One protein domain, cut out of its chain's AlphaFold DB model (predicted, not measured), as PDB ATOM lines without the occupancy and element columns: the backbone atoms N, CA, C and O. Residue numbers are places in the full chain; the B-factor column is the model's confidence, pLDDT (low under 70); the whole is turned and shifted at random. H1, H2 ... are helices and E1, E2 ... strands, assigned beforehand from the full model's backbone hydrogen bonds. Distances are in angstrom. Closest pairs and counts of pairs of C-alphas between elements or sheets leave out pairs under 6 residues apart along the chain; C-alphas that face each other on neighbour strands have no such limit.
ATOM      1  N   TYR A   2      -5.021  29.696  38.606       34.19
ATOM      2  CA  TYR A   2      -5.684  29.296  37.364       34.19
ATOM      3  C   TYR A   2      -4.679  29.382  36.224       34.19
ATOM      4  O   TYR A   2      -3.908  30.334  36.142       34.19
ATOM      5  N   VAL A   3      -4.655  28.357  35.376       36.97
ATOM      6  CA  VAL A   3      -3.797  28.319  34.193       36.97
ATOM      7  C   VAL A   3      -4.635  28.815  33.025       36.97
ATOM      8  O   VAL A   3      -5.537  28.113  32.581       36.97
ATOM      9  N   ARG A   4      -4.358  30.029  32.555       40.56
ATOM     10  CA  ARG A   4      -5.085  30.691  31.472       40.56
ATOM     11  C   ARG A   4      -4.248  30.666  30.201       40.56
ATOM     12  O   ARG A   4      -3.063  30.982  30.228       40.56
ATOM     13  N   ARG A   5      -4.859  30.345  29.060       37.25
ATOM     14  CA  ARG A   5      -4.219  30.498  27.746       37.25
ATOM     15  C   ARG A   5      -4.740  31.762  27.063       37.25
ATOM     16  O   ARG A   5      -5.937  31.888  26.820       37.25
ATOM     17  N   ARG A   6      -3.854  32.708  26.751       37.44
ATOM     18  CA  ARG A   6      -4.208  33.913  25.985       37.44
ATOM     19  C   ARG A   6      -4.391  33.581  24.499       37.44
ATOM     20  O   ARG A   6      -3.864  32.592  23.990       37.44
ATOM     21  N   SER A   7      -5.099  34.453  23.780       37.12
ATOM     22  CA  SER A   7      -5.329  34.371  22.326       37.12
ATOM     23  C   SER A   7      -4.040  34.366  21.491       37.12
ATOM     24  O   SER A   7      -4.041  33.878  20.366       37.12
ATOM     25  N   ASN A   8      -2.926  34.837  22.053       41.50
ATOM     26  CA  ASN A   8      -1.588  34.774  21.459       41.50
ATOM     27  C   ASN A   8      -0.819  33.473  21.789       41.50
ATOM     28  O   ASN A   8       0.362  33.356  21.475       41.50
ATOM     29  N   GLY A   9      -1.463  32.495  22.431       36.75
ATOM     30  CA  GLY A   9      -0.896  31.176  22.710       36.75
ATOM     31  C   GLY A   9      -0.001  31.082  23.949       36.75
ATOM     32  O   GLY A   9       0.444  29.974  24.254       36.75
ATOM     33  N   LEU A  10       0.233  32.181  24.674       33.31
ATOM     34  CA  LEU A  10       0.959  32.178  25.946       33.31
ATOM     35  C   LEU A  10       0.082  31.664  27.092       33.31
ATOM     36  O   LEU A  10      -1.117  31.940  27.148       33.31
ATOM     37  N   ILE A  11       0.709  30.910  27.994       39.12
ATOM     38  CA  ILE A  11       0.090  30.393  29.213       39.12
ATOM     39  C   ILE A  11       0.486  31.317  30.360       39.12
ATOM     40  O   ILE A  11       1.674  31.497  30.622       39.12
ATOM     41  N   GLU A  12      -0.507  31.884  31.026       35.84
ATOM     42  CA  GLU A  12      -0.363  32.758  32.181       35.84
ATOM     43  C   GLU A  12      -0.959  32.065  33.407       35.84
ATOM     44  O   GLU A  12      -1.969  31.360  33.316       35.84
ATOM     45  N   ILE A  13      -0.289  32.212  34.545       39.78
ATOM     46  CA  ILE A  13      -0.771  31.723  35.832       39.78
ATOM     47  C   ILE A  13      -1.351  32.941  36.543       39.78
ATOM     48  O   ILE A  13      -0.590  33.786  37.004       39.78
ATOM     49  N   ASP A  14      -2.679  33.034  36.603       37.78
ATOM     50  CA  ASP A  14      -3.365  34.150  37.259       37.78
ATOM     51  C   ASP A  14      -3.553  33.856  38.765       37.78
ATOM     52  O   ASP A  14      -4.042  32.783  39.167       37.78
ATOM     53  N   GLU A  15      -3.158  34.830  39.594       42.09
ATOM     54  CA  GLU A  15      -3.312  34.868  41.061       42.09
ATOM     55  C   GLU A  15      -4.515  35.716  41.529       42.09
ATOM     56  O   GLU A  15      -4.634  36.018  42.714       42.09
ATOM     57  N   GLU A  16      -5.437  36.106  40.640       36.44
ATOM     58  CA  GLU A  16      -6.543  36.991  41.033       36.44
ATOM     59  C   GLU A  16      -7.520  36.343  42.044       36.44
ATOM     60  O   GLU A  16      -7.905  35.172  41.896       36.44
ATOM     61  N   PRO A  17      -7.958  37.095  43.077       34.19
ATOM     62  CA  PRO A  17      -8.946  36.631  44.037       34.19
ATOM     63  C   PRO A  17     -10.311  36.498  43.358       34.19
ATOM     64  O   PRO A  17     -10.640  37.245  42.439       34.19
ATOM     65  N   ARG A  18     -11.121  35.543  43.837       43.25
ATOM     66  CA  ARG A  18     -12.476  35.254  43.339       43.25
ATOM     67  C   ARG A  18     -13.327  36.528  43.269       43.25
ATOM     68  O   ARG A  18     -13.979  36.887  44.247       43.25
ATOM     69  N   THR A  19     -13.394  37.159  42.106       32.34
ATOM     70  CA  THR A  19     -14.517  38.016  41.742       32.34
ATOM     71  C   THR A  19     -15.557  37.145  41.048       32.34
ATOM     72  O   THR A  19     -15.250  36.189  40.335       32.34
ATOM     73  N   SER A  20     -16.819  37.409  41.360       37.28
ATOM     74  CA  SER A  20     -18.010  36.596  41.090       37.28
ATOM     75  C   SER A  20     -18.415  36.485  39.612       37.28
ATOM     76  O   SER A  20     -19.584  36.240  39.319       37.28
ATOM     77  N   ASP A  21     -17.478  36.664  38.680       35.88
ATOM     78  CA  ASP A  21     -17.741  36.701  37.242       35.88
ATOM     79  C   ASP A  21     -17.025  35.578  36.475       35.88
ATOM     80  O   ASP A  21     -16.478  35.753  35.387       35.88
ATOM     81  N   CYS A  22     -17.088  34.353  37.007       39.06
ATOM     82  CA  CYS A  22     -16.652  33.135  36.309       39.06
ATOM     83  C   CYS A  22     -17.551  32.775  35.102       39.06
ATOM     84  O   CYS A  22     -17.465  31.671  34.570       39.06
ATOM     85  N   ARG A  23     -18.444  33.671  34.651       35.03
ATOM     86  CA  ARG A  23     -19.410  33.421  33.563       35.03
ATOM     87  C   ARG A  23     -18.779  33.359  32.167       35.03
ATOM     88  O   ARG A  23     -19.481  33.169  31.172       35.03
ATOM     89  N   SER A  24     -17.457  33.447  32.068       34.94
ATOM     90  CA  SER A  24     -16.738  33.402  30.799       34.94
ATOM     91  C   SER A  24     -16.310  31.977  30.429       34.94
ATOM     92  O   SER A  24     -15.231  31.519  30.768       34.94
ATOM     93  N   LYS A  25     -17.216  31.291  29.727       38.16
ATOM     94  CA  LYS A  25     -17.044  30.344  28.602       38.16
ATOM     95  C   LYS A  25     -15.627  29.837  28.237       38.16
ATOM     96  O   LYS A  25     -15.206  30.062  27.102       38.16
ATOM     97  N   TRP A  26     -14.941  29.055  29.067       40.91
ATOM     98  CA  TRP A  26     -13.736  28.350  28.594       40.91
ATOM     99  C   TRP A  26     -13.705  26.898  29.067       40.91
ATOM    100  O   TRP A  26     -13.601  26.606  30.251       40.91
ATOM    101  N   ILE A  27     -13.831  25.986  28.100       50.25
ATOM    102  CA  ILE A  27     -13.459  24.582  28.256       50.25
ATOM    103  C   ILE A  27     -12.017  24.498  27.758       50.25
ATOM    104  O   ILE A  27     -11.782  24.520  26.547       50.25
ATOM    105  N   ASP A  28     -11.062  24.464  28.683       54.59
ATOM    106  CA  ASP A  28      -9.657  24.255  28.351       54.59
ATOM    107  C   ASP A  28      -9.368  22.759  28.241       54.59
ATOM    108  O   ASP A  28      -9.656  21.982  29.151       54.59
ATOM    109  N   TYR A  29      -8.789  22.360  27.107       57.91
ATOM    110  CA  TYR A  29      -8.360  20.989  26.851       57.91
ATOM    111  C   TYR A  29      -6.879  20.861  27.191       57.91
ATOM    112  O   TYR A  29      -6.020  21.380  26.473       57.91
ATOM    113  N   ILE A  30      -6.568  20.145  28.270       66.06
ATOM    114  CA  ILE A  30      -5.185  19.778  28.591       66.06
ATOM    115  C   ILE A  30      -4.945  18.361  28.082       66.06
ATOM    116  O   ILE A  30      -5.672  17.435  28.437       66.06
ATOM    117  N   VAL A  31      -3.916  18.204  27.250       60.00
ATOM    118  CA  VAL A  31      -3.529  16.916  26.673       60.00
ATOM    119  C   VAL A  31      -2.153  16.523  27.193       60.00
ATOM    120  O   VAL A  31      -1.194  17.285  27.060       60.00
ATOM    121  N   PHE A  32      -2.051  15.319  27.749       72.75
ATOM    122  CA  PHE A  32      -0.774  14.703  28.103       72.75
ATOM    123  C   PHE A  32      -0.749  13.233  27.698       72.75
ATOM    124  O   PHE A  32      -1.785  12.589  27.529       72.75
ATOM    125  N   THR A  33       0.465  12.714  27.522       60.97
ATOM    126  CA  THR A  33       0.701  11.304  27.208       60.97
ATOM    127  C   THR A  33       1.350  10.619  28.400       60.97
ATOM    128  O   THR A  33       2.267  11.167  29.010       60.97
ATOM    129  N   TYR A  34       0.858   9.436  28.756       70.25
ATOM    130  CA  TYR A  34       1.369   8.641  29.868       70.25
ATOM    131  C   TYR A  34       1.962   7.332  29.355       70.25
ATOM    132  O   TYR A  34       1.310   6.629  28.585       70.25
ATOM    133  N   ARG A  35       3.173   7.000  29.817       66.44
ATOM    134  CA  ARG A  35       3.846   5.722  29.564       66.44
ATOM    135  C   ARG A  35       3.721   4.823  30.799       66.44
ATOM    136  O   ARG A  35       4.359   5.120  31.810       66.44
ATOM    137  N   PRO A  36       2.977   3.709  30.743       52.41
ATOM    138  CA  PRO A  36       2.805   2.827  31.901       52.41
ATOM    139  C   PRO A  36       4.103   2.183  32.409       52.41
ATOM    140  O   PRO A  36       4.204   1.834  33.581       52.41
ATOM    141  N   SER A  37       5.118   2.034  31.553       45.38
ATOM    142  CA  SER A  37       6.326   1.257  31.862       45.38
ATOM    143  C   SER A  37       7.365   1.965  32.746       45.38
ATOM    144  O   SER A  37       8.399   1.369  33.031       45.38
ATOM    145  N   LEU A  38       7.151   3.220  33.167       43.12
ATOM    146  CA  LEU A  38       8.154   4.002  33.914       43.12
ATOM    147  C   LEU A  38       8.081   3.867  35.452       43.12
ATOM    148  O   LEU A  38       8.747   4.618  36.155       43.12
ATOM    149  N   GLN A 147       2.320  23.179  27.262       81.19
ATOM    150  CA  GLN A 147       1.229  22.423  26.654       81.19
ATOM    151  C   GLN A 147       1.661  21.826  25.308       81.19
ATOM    152  O   GLN A 147       2.351  22.465  24.503       81.19
ATOM    153  N   MET A 148       1.252  20.580  25.072       80.69
ATOM    154  CA  MET A 148       1.430  19.910  23.789       80.69
ATOM    155  C   MET A 148       0.478  20.510  22.751       80.69
ATOM    156  O   MET A 148      -0.606  20.990  23.083       80.69
ATOM    157  N   LYS A 149       0.870  20.467  21.476       85.06
ATOM    158  CA  LYS A 149      -0.055  20.805  20.391       85.06
ATOM    159  C   LYS A 149      -1.074  19.674  20.218       85.06
ATOM    160  O   LYS A 149      -0.735  18.511  20.450       85.06
ATOM    161  N   LEU A 150      -2.292  20.002  19.789       83.31
ATOM    162  CA  LEU A 150      -3.390  19.032  19.653       83.31
ATOM    163  C   LEU A 150      -3.114  17.964  18.576       83.31
ATOM    164  O   LEU A 150      -3.555  16.827  18.703       83.31
ATOM    165  N   ASP A 151      -2.338  18.331  17.559       83.25
ATOM    166  CA  ASP A 151      -1.908  17.507  16.425       83.25
ATOM    167  C   ASP A 151      -0.649  16.674  16.705       83.25
ATOM    168  O   ASP A 151      -0.211  15.906  15.850       83.25
ATOM    169  N   THR A 152      -0.045  16.807  17.891       84.44
ATOM    170  CA  THR A 152       1.149  16.024  18.236       84.44
ATOM    171  C   THR A 152       0.808  14.534  18.100       84.44
ATOM    172  O   THR A 152      -0.262  14.138  18.552       84.44
ATOM    173  N   PRO A 153       1.652  13.672  17.518       86.25
ATOM    174  CA  PRO A 153       1.373  12.236  17.469       86.25
ATOM    175  C   PRO A 153       1.521  11.576  18.852       86.25
ATOM    176  O   PRO A 153       2.317  12.017  19.686       86.25
ATOM    177  N   VAL A 154       0.747  10.516  19.112       87.12
ATOM    178  CA  VAL A 154       0.893   9.660  20.307       87.12
ATOM    179  C   VAL A 154       1.834   8.508  19.966       87.12
ATOM    180  O   VAL A 154       1.714   7.904  18.902       87.12
ATOM    181  N   LYS A 155       2.781   8.200  20.856       87.38
ATOM    182  CA  LYS A 155       3.609   6.993  20.731       87.38
ATOM    183  C   LYS A 155       2.762   5.751  21.014       87.38
ATOM    184  O   LYS A 155       1.890   5.796  21.869       87.38
ATOM    185  N   THR A 156       3.054   4.636  20.355       87.69
ATOM    186  CA  THR A 156       2.258   3.397  20.450       87.69
ATOM    187  C   THR A 156       2.204   2.778  21.851       87.69
ATOM    188  O   THR A 156       1.282   2.030  22.152       87.69
ATOM    189  N   ASP A 157       3.166   3.093  22.718       91.00
ATOM    190  CA  ASP A 157       3.238   2.644  24.112       91.00
ATOM    191  C   ASP A 157       2.739   3.700  25.117       91.00
ATOM    192  O   ASP A 157       3.043   3.619  26.310       91.00
ATOM    193  N   HIS A 158       2.019   4.720  24.640       86.31
ATOM    194  CA  HIS A 158       1.472   5.792  25.464       86.31
ATOM    195  C   HIS A 158      -0.044   5.904  25.317       86.31
ATOM    196  O   HIS A 158      -0.606   5.643  24.259       86.31
ATOM    197  N   VAL A 159      -0.680   6.372  26.388       88.69
ATOM    198  CA  VAL A 159      -2.103   6.730  26.418       88.69
ATOM    199  C   VAL A 159      -2.225   8.245  26.450       88.69
ATOM    200  O   VAL A 159      -1.530   8.906  27.228       88.69
ATOM    201  N   ARG A 160      -3.111   8.803  25.631       89.31
ATOM    202  CA  ARG A 160      -3.460  10.217  25.615       89.31
ATOM    203  C   ARG A 160      -4.692  10.487  26.466       89.31
ATOM    204  O   ARG A 160      -5.790  10.025  26.164       89.31
ATOM    205  N   PHE A 161      -4.513  11.335  27.469       90.50
ATOM    206  CA  PHE A 161      -5.611  11.873  28.258       90.50
ATOM    207  C   PHE A 161      -6.041  13.226  27.704       90.50
ATOM    208  O   PHE A 161      -5.198  14.053  27.354       90.50
ATOM    209  N   VAL A 162      -7.349  13.444  27.654       90.06
ATOM    210  CA  VAL A 162      -7.971  14.734  27.365       90.06
ATOM    211  C   VAL A 162      -8.655  15.193  28.640       90.06
ATOM    212  O   VAL A 162      -9.593  14.549  29.102       90.06
ATOM    213  N   CYS A 163      -8.173  16.273  29.240       90.62
ATOM    214  CA  CYS A 163      -8.693  16.770  30.507       90.62
ATOM    215  C   CYS A 163      -9.558  18.010  30.306       90.62
ATOM    216  O   CYS A 163      -9.135  18.950  29.636       90.62
ATOM    217  N   LEU A 164     -10.726  17.999  30.946       88.19
ATOM    218  CA  LEU A 164     -11.686  19.091  31.038       88.19
ATOM    219  C   LEU A 164     -11.951  19.421  32.504       88.19
ATOM    220  O   LEU A 164     -12.020  18.521  33.340       88.19
ATOM    221  N   GLY A 165     -12.152  20.697  32.815       86.12
ATOM    222  CA  GLY A 165     -12.572  21.151  34.140       86.12
ATOM    223  C   GLY A 165     -13.755  22.107  34.047       86.12
ATOM    224  O   GLY A 165     -13.906  22.795  33.040       86.12
ATOM    225  N   CYS A 166     -14.578  22.128  35.097       84.25
ATOM    226  CA  CYS A 166     -15.572  23.170  35.376       84.25
ATOM    227  C   CYS A 166     -16.447  23.587  34.178       84.25
ATOM    228  O   CYS A 166     -16.477  24.754  33.790       84.25
ATOM    229  N   THR A 167     -17.186  22.646  33.575       85.25
ATOM    230  CA  THR A 167     -18.045  22.981  32.421       85.25
ATOM    231  C   THR A 167     -19.309  23.749  32.818       85.25
ATOM    232  O   THR A 167     -19.921  24.382  31.958       85.25
ATOM    233  N   HIS A 168     -19.707  23.726  34.093       88.69
ATOM    234  CA  HIS A 168     -20.852  24.445  34.662       88.69
ATOM    235  C   HIS A 168     -22.167  24.248  33.885       88.69
ATOM    236  O   HIS A 168     -22.943  25.187  33.720       88.69
ATOM    237  N   GLY A 169     -22.427  23.032  33.395       84.31
ATOM    238  CA  GLY A 169     -23.631  22.699  32.621       84.31
ATOM    239  C   GLY A 169     -23.517  22.961  31.115       84.31
ATOM    240  O   GLY A 169     -24.437  22.627  30.363       84.31
ATOM    241  N   ASN A 170     -22.390  23.505  30.643       85.94
ATOM    242  CA  ASN A 170     -22.137  23.646  29.214       85.94
ATOM    243  C   ASN A 170     -21.957  22.276  28.554       85.94
ATOM    244  O   ASN A 170     -21.312  21.372  29.093       85.94
ATOM    245  N   ARG A 171     -22.516  22.146  27.348       86.50
ATOM    246  CA  ARG A 171     -22.356  20.953  26.515       86.50
ATOM    247  C   ARG A 171     -20.949  20.904  25.934       86.50
ATOM    248  O   ARG A 171     -20.408  21.925  25.514       86.50
ATOM    249  N   ILE A 172     -20.399  19.701  25.880       87.75
ATOM    250  CA  ILE A 172     -19.141  19.407  25.208       87.75
ATOM    251  C   ILE A 172     -19.452  19.232  23.722       87.75
ATOM    252  O   ILE A 172     -20.355  18.478  23.349       87.75
ATOM    253  N   ASP A 173     -18.731  19.978  22.892       86.81
ATOM    254  CA  ASP A 173     -18.806  19.893  21.438       86.81
ATOM    255  C   ASP A 173     -17.728  18.915  20.935       86.81
ATOM    256  O   ASP A 173     -16.546  19.249  21.061       86.81
ATOM    257  N   PRO A 174     -18.108  17.753  20.360       83.12
ATOM    258  CA  PRO A 174     -17.180  16.748  19.836       83.12
ATOM    259  C   PRO A 174     -16.095  17.328  18.935       83.12
ATOM    260  O   PRO A 174     -14.942  16.918  19.008       83.12
ATOM    261  N   SER A 175     -16.455  18.305  18.098       84.56
ATOM    262  CA  SER A 175     -15.551  18.867  17.092       84.56
ATOM    263  C   SER A 175     -14.387  19.650  17.704       84.56
ATOM    264  O   SER A 175     -13.352  19.843  17.068       84.56
ATOM    265  N   ARG A 176     -14.550  20.092  18.955       85.19
ATOM    266  CA  ARG A 176     -13.545  20.843  19.710       85.19
ATOM    267  C   ARG A 176     -12.724  19.951  20.635       85.19
ATOM    268  O   ARG A 176     -11.705  20.417  21.144       85.19
ATOM    269  N   VAL A 177     -13.153  18.708  20.858       87.00
ATOM    270  CA  VAL A 177     -12.417  17.741  21.673       87.00
ATOM    271  C   VAL A 177     -11.271  17.171  20.831       87.00
ATOM    272  O   VAL A 177     -11.523  16.584  19.779       87.00
ATOM    273  N   PRO A 178     -10.003  17.328  21.247       87.56
ATOM    274  CA  PRO A 178      -8.893  16.730  20.524       87.56
ATOM    275  C   PRO A 178      -8.947  15.199  20.622       87.56
ATOM    276  O   PRO A 178      -9.421  14.663  21.626       87.56
ATOM    277  N   PRO A 179      -8.408  14.478  19.625       87.06
ATOM    278  CA  PRO A 179      -8.360  13.025  19.672       87.06
ATOM    279  C   PRO A 179      -7.507  12.564  20.853       87.06
ATOM    280  O   PRO A 179      -6.406  13.081  21.067       87.06
ATOM    281  N   GLY A 180      -8.009  11.580  21.594       88.69
ATOM    282  CA  GLY A 180      -7.344  10.954  22.728       88.69
ATOM    283  C   GLY A 180      -8.052   9.676  23.161       88.69
ATOM    284  O   GLY A 180      -9.134   9.364  22.674       88.69
ATOM    285  N   ASP A 181      -7.423   8.943  24.072       89.50
ATOM    286  CA  ASP A 181      -7.867   7.613  24.487       89.50
ATOM    287  C   ASP A 181      -8.788   7.673  25.712       89.50
ATOM    288  O   ASP A 181      -9.690   6.853  25.870       89.50
ATOM    289  N   VAL A 182      -8.555   8.642  26.604       90.50
ATOM    290  CA  VAL A 182      -9.303   8.783  27.859       90.50
ATOM    291  C   VAL A 182      -9.709  10.233  28.076       90.50
ATOM    292  O   VAL A 182      -8.861  11.111  28.229       90.50
ATOM    293  N   LEU A 183     -11.016  10.478  28.161       90.62
ATOM    294  CA  LEU A 183     -11.573  11.765  28.569       90.62
ATOM    295  C   LEU A 183     -11.690  11.825  30.100       90.62
ATOM    296  O   LEU A 183     -12.343  10.982  30.715       90.62
ATOM    297  N   LEU A 184     -11.079  12.834  30.718       92.00
ATOM    298  CA  LEU A 184     -11.119  13.090  32.155       92.00
ATOM    299  C   LEU A 184     -11.820  14.421  32.427       92.00
ATOM    300  O   LEU A 184     -11.397  15.457  31.928       92.00
ATOM    301  N   ILE A 185     -12.866  14.397  33.251       90.69
ATOM    302  CA  ILE A 185     -13.657  15.585  33.590       90.69
ATOM    303  C   ILE A 185     -13.545  15.827  35.095       90.69
ATOM    304  O   ILE A 185     -14.100  15.081  35.903       90.69
ATOM    305  N   ALA A 186     -12.775  16.845  35.469       88.50
ATOM    306  CA  ALA A 186     -12.386  17.142  36.842       88.50
ATOM    307  C   ALA A 186     -13.398  18.076  37.536       88.50
ATOM    308  O   ALA A 186     -13.079  19.211  37.874       88.50
ATOM    309  N   GLY A 187     -14.614  17.569  37.764       84.38
ATOM    310  CA  GLY A 187     -15.639  18.236  38.577       84.38
ATOM    311  C   GLY A 187     -16.490  19.279  37.844       84.38
ATOM    312  O   GLY A 187     -16.297  19.547  36.659       84.38
ATOM    313  N   ASP A 188     -17.483  19.814  38.559       88.50
ATOM    314  CA  ASP A 188     -18.357  20.929  38.164       88.50
ATOM    315  C   ASP A 188     -18.927  20.861  36.738       88.50
ATOM    316  O   ASP A 188     -18.985  21.856  36.021       88.50
ATOM    317  N   PHE A 189     -19.389  19.683  36.307       91.44
ATOM    318  CA  PHE A 189     -20.034  19.533  34.996       91.44
ATOM    319  C   PHE A 189     -21.514  19.960  34.973       91.44
ATOM    320  O   PHE A 189     -22.140  20.029  33.916       91.44
ATOM    321  N   THR A 190     -22.075  20.261  36.142       92.38
ATOM    322  CA  THR A 190     -23.439  20.767  36.347       92.38
ATOM    323  C   THR A 190     -23.404  22.192  36.883       92.38
ATOM    324  O   THR A 190     -22.427  22.575  37.524       92.38
ATOM    325  N   THR A 191     -24.476  22.962  36.699       91.31
ATOM    326  CA  THR A 191     -24.576  24.301  37.296       91.31
ATOM    327  C   THR A 191     -24.976  24.216  38.768       91.31
ATOM    328  O   THR A 191     -24.392  24.899  39.604       91.31
ATOM    329  N   CYS A 192     -25.950  23.363  39.098       91.69
ATOM    330  CA  CYS A 192     -26.472  23.230  40.464       91.69
ATOM    331  C   CYS A 192     -26.692  21.777  40.911       91.69
ATOM    332  O   CYS A 192     -27.221  21.538  41.994       91.69
ATOM    333  N   GLY A 193     -26.267  20.799  40.107       93.00
ATOM    334  CA  GLY A 193     -26.293  19.382  40.481       93.00
ATOM    335  C   GLY A 193     -27.664  18.729  40.315       93.00
ATOM    336  O   GLY A 193     -27.937  17.693  40.920       93.00
ATOM    337  N   LEU A 194     -28.547  19.318  39.502       93.94
ATOM    338  CA  LEU A 194     -29.882  18.765  39.297       93.94
ATOM    339  C   LEU A 194     -29.812  17.444  38.509       93.94
ATOM    340  O   LEU A 194     -29.076  17.354  37.523       93.94
ATOM    341  N   PRO A 195     -30.655  16.440  38.825       96.25
ATOM    342  CA  PRO A 195     -30.664  15.164  38.102       96.25
ATOM    343  C   PRO A 195     -30.855  15.302  36.584       96.25
ATOM    344  O   PRO A 195     -30.292  14.530  35.808       96.25
ATOM    345  N   LYS A 196     -31.616  16.315  36.141       95.25
ATOM    346  CA  LYS A 196     -31.808  16.628  34.716       95.25
ATOM    347  C   LYS A 196     -30.512  17.078  34.038       95.25
ATOM    348  O   LYS A 196     -30.271  16.691  32.897       95.25
ATOM    349  N   GLU A 197     -29.681  17.860  34.728       93.69
ATOM    350  CA  GLU A 197     -28.377  18.300  34.219       93.69
ATOM    351  C   GLU A 197     -27.429  17.111  34.091       93.69
ATOM    352  O   GLU A 197     -26.818  16.934  33.042       93.69
ATOM    353  N   VAL A 198     -27.395  16.238  35.104       94.50
ATOM    354  CA  VAL A 198     -26.601  15.000  35.068       94.50
ATOM    355  C   VAL A 198     -27.024  14.112  33.897       94.50
ATOM    356  O   VAL A 198     -26.179  13.636  33.140       94.50
ATOM    357  N   HIS A 199     -28.331  13.926  33.697       94.38
ATOM    358  CA  HIS A 199     -28.848  13.144  32.576       94.38
ATOM    359  C   HIS A 199     -28.508  13.777  31.218       94.38
ATOM    360  O   HIS A 199     -28.061  13.082  30.305       94.38
ATOM    361  N   SER A 200     -28.683  15.095  31.085       91.88
ATOM    362  CA  SER A 200     -28.343  15.837  29.865       91.88
ATOM    363  C   SER A 200     -26.851  15.750  29.549       91.88
ATOM    364  O   SER A 200     -26.480  15.545  28.395       91.88
ATOM    365  N   PHE A 201     -25.999  15.880  30.562       92.12
ATOM    366  CA  PHE A 201     -24.555  15.762  30.423       92.12
ATOM    367  C   PHE A 201     -24.147  14.352  29.987       92.12
ATOM    368  O   PHE A 201     -23.436  14.200  28.997       92.12
ATOM    369  N   ASN A 202     -24.678  13.311  30.635       93.06
ATOM    370  CA  ASN A 202     -24.414  11.926  30.245       93.06
ATOM    371  C   ASN A 202     -24.876  11.630  28.807       93.06
ATOM    372  O   ASN A 202     -24.182  10.948  28.058       93.06
ATOM    373  N   LYS A 203     -26.027  12.178  28.395       92.62
ATOM    374  CA  LYS A 203     -26.510  12.065  27.013       92.62
ATOM    375  C   LYS A 203     -25.590  12.787  26.027       92.62
ATOM    376  O   LYS A 203     -25.347  12.268  24.944       92.62
ATOM    377  N   ASN A 204     -25.088  13.968  26.385       89.69
ATOM    378  CA  ASN A 204     -24.128  14.701  25.565       89.69
ATOM    379  C   ASN A 204     -22.816  13.918  25.411       89.69
ATOM    380  O   ASN A 204     -22.340  13.823  24.289       89.69
ATOM    381  N   LEU A 205     -22.300  13.285  26.470       88.00
ATOM    382  CA  LEU A 205     -21.122  12.415  26.383       88.00
ATOM    383  C   LEU A 205     -21.367  11.189  25.496       88.00
ATOM    384  O   LEU A 205     -20.603  10.950  24.573       88.00
ATOM    385  N   GLY A 206     -22.452  10.443  25.718       83.06
ATOM    386  CA  GLY A 206     -22.730   9.217  24.958       83.06
ATOM    387  C   GLY A 206     -23.127   9.429  23.492       83.06
ATOM    388  O   GLY A 206     -23.130   8.474  22.731       83.06
ATOM    389  N   ALA A 207     -23.492  10.652  23.094       71.88
ATOM    390  CA  ALA A 207     -23.736  11.009  21.693       71.88
ATOM    391  C   ALA A 207     -22.480  11.543  20.978       71.88
ATOM    392  O   ALA A 207     -22.501  11.719  19.763       71.88
ATOM    393  N   THR A 208     -21.432  11.862  21.740       57.66
ATOM    394  CA  THR A 208     -20.199  12.518  21.276       57.66
ATOM    395  C   THR A 208     -19.067  11.519  21.018       57.66
ATOM    396  O   THR A 208     -18.127  11.860  20.303       57.66
ATOM    397  N   ILE A 209     -19.145  10.311  21.592       50.47
ATOM    398  CA  ILE A 209     -18.080   9.295  21.611       50.47
ATOM    399  C   ILE A 209     -18.576   8.006  20.959       50.47
ATOM    400  O   ILE A 209     -19.725   7.615  21.268       50.47
TER     401      ILE A 209
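This is residues 2 to 38 and 147 to 209 of the 209 residues of an uncharacterized protein of Heterorhabditis bacteriophora (UniProt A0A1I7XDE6). Little of this domain is regular structure: a small twisted sheet, E3 E4 E5, stands in the middle, helix H1 lies off beyond its E5 edge, and the hairpin E1 E2 sits away beyond its E3 edge. The printed part has 100 residues, 39 in named elements, of mixed class, ordered E1 E2 E3 E4 E5 H1. It is only just loose, close to compact, with radius of gyration of the C-alphas 15.4 A and spans 41 by 34 by 26 A.

Find C-alpha 2 at (-5.684, 29.296, 37.364), where E1, residues 2 to 5, begins; E2 is 11 to 14, E3 30 to 34, E4 159 to 165, 19.4 A long, and E5 182 to 186. H1, residues 195 to 208, runs 20.0 A to C-alpha 208 at (-20.199, 12.518, 21.276).

In the hairpin, antiparallel at 147 degrees, see N 4 and O 12, 2.8 A apart. E3 is apart from E1 and E2. Inner strand E4 is antiparallel to E3 at 151 degrees, with N 163 and O 30 at 2.9 A, and parallel to E5 at 26 degrees, with N 184 and O 162 at 2.8 A. H1, not on the sheet, has every O i to N i+4 pair within hydrogen-bond range.

Residues 39 to 146 are not printed; C-alphas 38 and 147 are 21.0 A apart. Links E2 to E3 and E4 to E5 are long. Confidence is under 70 in 37 residues, among them 2 to 31.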